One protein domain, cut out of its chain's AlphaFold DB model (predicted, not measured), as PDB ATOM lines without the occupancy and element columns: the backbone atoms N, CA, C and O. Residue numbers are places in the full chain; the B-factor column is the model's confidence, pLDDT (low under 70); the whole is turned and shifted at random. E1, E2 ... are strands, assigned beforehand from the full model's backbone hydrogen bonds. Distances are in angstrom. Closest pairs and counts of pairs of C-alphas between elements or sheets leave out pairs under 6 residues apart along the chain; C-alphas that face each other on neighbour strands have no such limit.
ATOM      1  N   PRO A 101       3.677  27.900 -35.987       64.62
ATOM      2  CA  PRO A 101       3.106  28.987 -35.207       64.62
ATOM      3  C   PRO A 101       1.683  28.604 -34.782       64.62
ATOM      4  O   PRO A 101       0.827  28.300 -35.613       64.62
ATOM      5  N   ARG A 102       1.429  28.576 -33.471       71.75
ATOM      6  CA  ARG A 102       0.148  28.158 -32.881       71.75
ATOM      7  C   ARG A 102      -0.639  29.374 -32.390       71.75
ATOM      8  O   ARG A 102      -0.024  30.337 -31.936       71.75
ATOM      9  N   PRO A 103      -1.981  29.339 -32.438       74.62
ATOM     10  CA  PRO A 103      -2.786  30.290 -31.684       74.62
ATOM     11  C   PRO A 103      -2.391  30.254 -30.203       74.62
ATOM     12  O   PRO A 103      -2.159  29.176 -29.654       74.62
ATOM     13  N   LEU A 104      -2.313  31.421 -29.570       77.94
ATOM     14  CA  LEU A 104      -2.027  31.541 -28.140       77.94
ATOM     15  C   LEU A 104      -3.331  31.714 -27.367       77.94
ATOM     16  O   LEU A 104      -4.261  32.353 -27.864       77.94
ATOM     17  N   PHE A 105      -3.397  31.184 -26.153       80.56
ATOM     18  CA  PHE A 105      -4.458  31.502 -25.202       80.56
ATOM     19  C   PHE A 105      -4.245  32.892 -24.575       80.56
ATOM     20  O   PHE A 105      -3.192  33.505 -24.737       80.56
ATOM     21  N   GLU A 106      -5.252  33.424 -23.876       80.06
ATOM     22  CA  GLU A 106      -5.162  34.727 -23.182       80.06
ATOM     23  C   GLU A 106      -4.017  34.804 -22.154       80.06
ATOM     24  O   GLU A 106      -3.540  35.896 -21.861       80.06
ATOM     25  N   ASP A 107      -3.555  33.658 -21.651       73.12
ATOM     26  CA  ASP A 107      -2.412  33.505 -20.739       73.12
ATOM     27  C   ASP A 107      -1.042  33.497 -21.452       73.12
ATOM     28  O   ASP A 107      -0.016  33.423 -20.785       73.12
ATOM     29  N   GLY A 108      -1.011  33.578 -22.788       69.62
ATOM     30  CA  GLY A 108       0.213  33.515 -23.596       69.62
ATOM     31  C   GLY A 108       0.654  32.095 -23.959       69.62
ATOM     32  O   GLY A 108       1.516  31.930 -24.822       69.62
ATOM     33  N   GLU A 109       0.031  31.057 -23.392       75.25
ATOM     34  CA  GLU A 109       0.408  29.669 -23.659       75.25
ATOM     35  C   GLU A 109      -0.017  29.231 -25.074       75.25
ATOM     36  O   GLU A 109      -1.150  29.490 -25.505       75.25
ATOM     37  N   PRO A 110       0.850  28.518 -25.817       74.25
ATOM     38  CA  PRO A 110       0.533  28.035 -27.152       74.25
ATOM     39  C   PRO A 110      -0.448  26.866 -27.115       74.25
ATOM     40  O   PRO A 110      -0.240  25.864 -26.427       74.25
ATOM     41  N   ALA A 111      -1.488  26.951 -27.938       77.62
ATOM     42  CA  ALA A 111      -2.562  25.976 -27.942       77.62
ATOM     43  C   ALA A 111      -2.138  24.599 -28.481       77.62
ATOM     44  O   ALA A 111      -1.528  24.472 -29.553       77.62
ATOM     45  N   GLN A 112      -2.496  23.543 -27.748       79.06
ATOM     46  CA  GLN A 112      -2.169  22.159 -28.078       79.06
ATOM     47  C   GLN A 112      -3.381  21.393 -28.611       79.06
ATOM     48  O   GLN A 112      -4.538  21.749 -28.389       79.06
ATOM     49  N   PHE A 113      -3.115  20.294 -29.322       74.88
ATOM     50  CA  PHE A 113      -4.180  19.365 -29.689       74.88
ATOM     51  C   PHE A 113      -4.780  18.735 -28.432       74.88
ATOM     52  O   PHE A 113      -4.059  18.296 -27.540       74.88
ATOM     53  N   GLY A 114      -6.105  18.673 -28.383       76.25
ATOM     54  CA  GLY A 114      -6.854  18.217 -27.218       76.25
ATOM     55  C   GLY A 114      -7.213  19.319 -26.222       76.25
ATOM     56  O   GLY A 114      -8.072  19.070 -25.376       76.25
ATOM     57  N   ASP A 115      -6.637  20.520 -26.330       83.25
ATOM     58  CA  ASP A 115      -7.056  21.646 -25.496       83.25
ATOM     59  C   ASP A 115      -8.476  22.090 -25.844       83.25
ATOM     60  O   ASP A 115      -8.913  22.014 -26.994       83.25
ATOM     61  N   MET A 116      -9.192  22.582 -24.837       85.19
ATOM     62  CA  MET A 116     -10.508  23.179 -25.020       85.19
ATOM     63  C   MET A 116     -10.384  24.693 -25.199       85.19
ATOM     64  O   MET A 116      -9.586  25.341 -24.519       85.19
ATOM     65  N   PHE A 117     -11.208  25.260 -26.073       86.38
ATOM     66  CA  PHE A 117     -11.323  26.696 -26.308       86.38
ATOM     67  C   PHE A 117     -12.782  27.097 -26.547       86.38
ATOM     68  O   PHE A 117     -13.613  26.271 -26.928       86.38
ATOM     69  N   VAL A 118     -13.090  28.374 -26.341       86.56
ATOM     70  CA  VAL A 118     -14.401  28.961 -26.633       86.56
ATOM     71  C   VAL A 118     -14.374  29.557 -28.038       86.56
ATOM     72  O   VAL A 118     -13.546  30.415 -28.339       86.56
ATOM     73  N   ARG A 119     -15.291  29.102 -28.894       82.31
ATOM     74  CA  ARG A 119     -15.517  29.639 -30.245       82.31
ATOM     75  C   ARG A 119     -16.138  31.034 -30.195       82.31
ATOM     76  O   ARG A 119     -16.775  31.385 -29.203       82.31
ATOM     77  N   ASP A 120     -16.105  31.762 -31.309       73.81
ATOM     78  CA  ASP A 120     -16.670  33.124 -31.409       73.81
ATOM     79  C   ASP A 120     -18.153  33.232 -30.984       73.81
ATOM     80  O   ASP A 120     -18.615  34.282 -30.541       73.81
ATOM     81  N   PHE A 121     -18.912  32.134 -31.066       74.00
ATOM     82  CA  PHE A 121     -20.322  32.059 -30.653       74.00
ATOM     83  C   PHE A 121     -20.540  31.581 -29.205       74.00
ATOM     84  O   PHE A 121     -21.651  31.170 -28.868       74.00
ATOM     85  N   GLY A 122     -19.503  31.565 -28.363       76.25
ATOM     86  CA  GLY A 122     -19.606  31.155 -26.959       76.25
ATOM     87  C   GLY A 122     -19.797  29.649 -26.749       76.25
ATOM     88  O   GLY A 122     -20.339  29.238 -25.730       76.25
ATOM     89  N   ARG A 123     -19.412  28.819 -27.729       80.06
ATOM     90  CA  ARG A 123     -19.485  27.353 -27.625       80.06
ATOM     91  C   ARG A 123     -18.104  26.754 -27.430       80.06
ATOM     92  O   ARG A 123     -17.197  27.071 -28.196       80.06
ATOM     93  N   ASP A 124     -18.000  25.832 -26.486       87.31
ATOM     94  CA  ASP A 124     -16.767  25.099 -26.230       87.31
ATOM     95  C   ASP A 124     -16.459  24.133 -27.376       87.31
ATOM     96  O   ASP A 124     -17.337  23.444 -27.907       87.31
ATOM     97  N   ALA A 125     -15.192  24.077 -27.759       83.88
ATOM     98  CA  ALA A 125     -14.674  23.153 -28.745       83.88
ATOM     99  C   ALA A 125     -13.295  22.659 -28.326       83.88
ATOM    100  O   ALA A 125     -12.546  23.347 -27.640       83.88
ATOM    101  N   LYS A 126     -12.958  21.452 -28.767       87.38
ATOM    102  CA  LYS A 126     -11.637  20.866 -28.572       87.38
ATOM    103  C   LYS A 126     -10.792  21.107 -29.814       87.38
ATOM    104  O   LYS A 126     -11.308  20.966 -30.920       87.38
ATOM    105  N   ILE A 127      -9.523  21.458 -29.667       83.06
ATOM    106  CA  ILE A 127      -8.603  21.634 -30.794       83.06
ATOM    107  C   ILE A 127      -8.221  20.252 -31.331       83.06
ATOM    108  O   ILE A 127      -7.439  19.532 -30.716       83.06
ATOM    109  N   ASP A 128      -8.773  19.881 -32.480       78.75
ATOM    110  CA  ASP A 128      -8.513  18.606 -33.160       78.75
ATOM    111  C   ASP A 128      -7.713  18.794 -34.455       78.75
ATOM    112  O   ASP A 128      -7.009  17.881 -34.887       78.75
ATOM    113  N   SER A 129      -7.787  19.969 -35.088       70.00
ATOM    114  CA  SER A 129      -6.988  20.274 -36.277       70.00
ATOM    115  C   SER A 129      -6.567  21.741 -36.346       70.00
ATOM    116  O   SER A 129      -7.287  22.643 -35.918       70.00
ATOM    117  N   LEU A 130      -5.382  21.973 -36.913       71.81
ATOM    118  CA  LEU A 130      -4.864  23.293 -37.268       71.81
ATOM    119  C   LEU A 130      -4.578  23.288 -38.768       71.81
ATOM    120  O   LEU A 130      -3.890  22.398 -39.266       71.81
ATOM    121  N   SER A 131      -5.131  24.250 -39.501       67.06
ATOM    122  CA  SER A 131      -4.908  24.381 -40.944       67.06
ATOM    123  C   SER A 131      -4.309  25.739 -41.278       67.06
ATOM    124  O   SER A 131      -4.913  26.781 -41.020       67.06
ATOM    125  N   TYR A 132      -3.138  25.708 -41.907       65.75
ATOM    126  CA  TYR A 132      -2.402  26.885 -42.353       65.75
ATOM    127  C   TYR A 132      -2.766  27.180 -43.804       65.75
ATOM    128  O   TYR A 132      -2.596  26.331 -44.682       65.75
ATOM    129  N   THR A 133      -3.288  28.372 -44.085       55.56
ATOM    130  CA  THR A 133      -3.583  28.759 -45.467       55.56
ATOM    131  C   THR A 133      -2.392  29.459 -46.098       55.56
ATOM    132  O   THR A 133      -1.804  30.359 -45.509       55.56
ATOM    133  N   LYS A 134      -2.064  29.082 -47.334       42.41
ATOM    134  CA  LYS A 134      -1.006  29.713 -48.127       42.41
ATOM    135  C   LYS A 134      -1.433  31.132 -48.534       42.41
ATOM    136  O   LYS A 134      -2.240  31.283 -49.448       42.41
ATOM    137  N   GLY A 135      -0.899  32.158 -47.874       48.66
ATOM    138  CA  GLY A 135      -1.217  33.561 -48.150       48.66
ATOM    139  C   GLY A 135      -0.525  34.537 -47.196       48.66
ATOM    140  O   GLY A 135       0.106  34.123 -46.233       48.66
ATOM    141  N   ASN A 136      -0.646  35.833 -47.492       39.97
ATOM    142  CA  ASN A 136       0.025  36.964 -46.827       39.97
ATOM    143  C   ASN A 136      -0.616  37.364 -45.480       39.97
ATOM    144  O   ASN A 136      -0.642  38.538 -45.125       39.97
ATOM    145  N   SER A 137      -1.258  36.416 -44.811       49.31
ATOM    146  CA  SER A 137      -2.196  36.680 -43.728       49.31
ATOM    147  C   SER A 137      -1.933  35.702 -42.595       49.31
ATOM    148  O   SER A 137      -2.124  34.498 -42.760       49.31
ATOM    149  N   ASP A 138      -1.479  36.262 -41.480       56.91
ATOM    150  CA  ASP A 138      -0.983  35.610 -40.268       56.91
ATOM    151  C   ASP A 138      -2.122  34.965 -39.453       56.91
ATOM    152  O   ASP A 138      -2.348  35.296 -38.293       56.91
ATOM    153  N   TYR A 139      -2.897  34.065 -40.071       61.59
ATOM    154  CA  TYR A 139      -3.986  33.354 -39.398       61.59
ATOM    155  C   TYR A 139      -3.900  31.831 -39.548       61.59
ATOM    156  O   TYR A 139      -3.462  31.291 -40.568       61.59
ATOM    157  N   VAL A 140      -4.404  31.132 -38.532       69.00
ATOM    158  CA  VAL A 140      -4.559  29.675 -38.474       69.00
ATOM    159  C   VAL A 140      -6.036  29.343 -38.359       69.00
ATOM    160  O   VAL A 140      -6.752  29.924 -37.547       69.00
ATOM    161  N   ASN A 141      -6.508  28.385 -39.160       71.56
ATOM    162  CA  ASN A 141      -7.847  27.850 -38.959       71.56
ATOM    163  C   ASN A 141      -7.819  26.785 -37.866       71.56
ATOM    164  O   ASN A 141      -7.157  25.757 -38.037       71.56
ATOM    165  N   VAL A 142      -8.584  26.992 -36.797       73.50
ATOM    166  CA  VAL A 142      -8.793  25.973 -35.764       73.50
ATOM    167  C   VAL A 142     -10.021  25.149 -36.144       73.50
ATOM    168  O   VAL A 142     -11.090  25.682 -36.455       73.50
ATOM    169  N   ASN A 143      -9.851  23.828 -36.203       76.75
ATOM    170  CA  ASN A 143     -10.862  22.858 -36.629       76.75
ATOM    171  C   ASN A 143     -11.446  23.095 -38.036       76.75
ATOM    172  O   ASN A 143     -12.488  22.541 -38.373       76.75
ATOM    173  N   GLY A 144     -10.796  23.921 -38.864       71.31
ATOM    174  CA  GLY A 144     -11.255  24.262 -40.216       71.31
ATOM    175  C   GLY A 144     -12.464  25.204 -40.282       71.31
ATOM    176  O   GLY A 144     -12.967  25.438 -41.379       71.31
ATOM    177  N   TYR A 145     -12.929  25.746 -39.150       69.25
ATOM    178  CA  TYR A 145     -14.142  26.572 -39.098       69.25
ATOM    179  C   TYR A 145     -13.871  28.063 -38.885       69.25
ATOM    180  O   TYR A 145     -14.547  28.887 -39.497       69.25
ATOM    181  N   GLU A 146     -12.920  28.408 -38.015       69.06
ATOM    182  CA  GLU A 146     -12.677  29.785 -37.566       69.06
ATOM    183  C   GLU A 146     -11.244  30.208 -37.861       69.06
ATOM    184  O   GLU A 146     -10.305  29.449 -37.616       69.06
ATOM    185  N   ARG A 147     -11.095  31.422 -38.409       71.81
ATOM    186  CA  ARG A 147      -9.798  32.055 -38.662       71.81
ATOM    187  C   ARG A 147      -9.339  32.742 -37.387       71.81
ATOM    188  O   ARG A 147      -9.914  33.756 -37.010       71.81
ATOM    189  N   HIS A 148      -8.277  32.230 -36.788       67.62
ATOM    190  CA  HIS A 148      -7.626  32.868 -35.657       67.62
ATOM    191  C   HIS A 148      -6.359  33.560 -36.136       67.62
ATOM    192  O   HIS A 148      -5.412  32.908 -36.572       67.62
ATOM    193  N   ASP A 149      -6.378  34.886 -36.092       63.31
ATOM    194  CA  ASP A 149      -5.182  35.712 -36.238       63.31
ATOM    195  C   ASP A 149      -4.248  35.449 -35.048       63.31
ATOM    196  O   ASP A 149      -4.724  35.326 -33.920       63.31
ATOM    197  N   PHE A 150      -2.934  35.399 -35.264       60.50
ATOM    198  CA  PHE A 150      -1.969  35.311 -34.165       60.50
ATOM    199  C   PHE A 150      -2.030  36.498 -33.197       60.50
ATOM    200  O   PHE A 150      -1.566  36.369 -32.069       60.50
TER     201      PHE A 150
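Overview. This is residues 101 to 150 of the 278 residues of an uncharacterized protein of Coriobacteriia bacterium (UniProt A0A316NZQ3). With little regular structure, the printed part is a small sheet, E3 E4 E5, near the middle, with a separate hairpin, E1 and E2, at one end, the loop of residues 133 to 138 at the other, and residues 101 to 115 as a long loop. The 50 printed residues have no named helix and five named strands, E1 to E5 along the chain, holding only 17 residues, all strand in class; both sheets are antiparallel. The whole is compact, with a radius of gyration of the C-alphas of 10.5 A and spans of 28 by 22 by 17 A.

Arrangement. E3, residues 130 to 132, E4, residues 139 to 142, and E5, residues 146 to 149, form a meander, each strand the antiparallel neighbour of the one before. N 131 and O 141, 2.9 A, join hairpin E3 and E4 within hydrogen-bond range; N 140 and O 148, 2.8 A, join hairpin E4 and E5. In the hairpin of E1, residues 116 to 118, and E2, residues 124 to 126, N 117 and O 125 are 2.8 A apart. E2 and E3 are apart.

Along the chain. E4 spans 9.5 A and E5 9.6 A; E1 begins at C-alpha 116 (-10.508, 23.179, -25.020) and E5 ends at C-alpha 149 (-5.182, 35.712, -36.238).

Size, cuts and confidence. The farthest C-alphas, of Asp 124 and Asn 136, are 29.1 A apart. The printed part has no cut and no long link. Confidence is low, under 70, at 17 residues, among them 131 to 140.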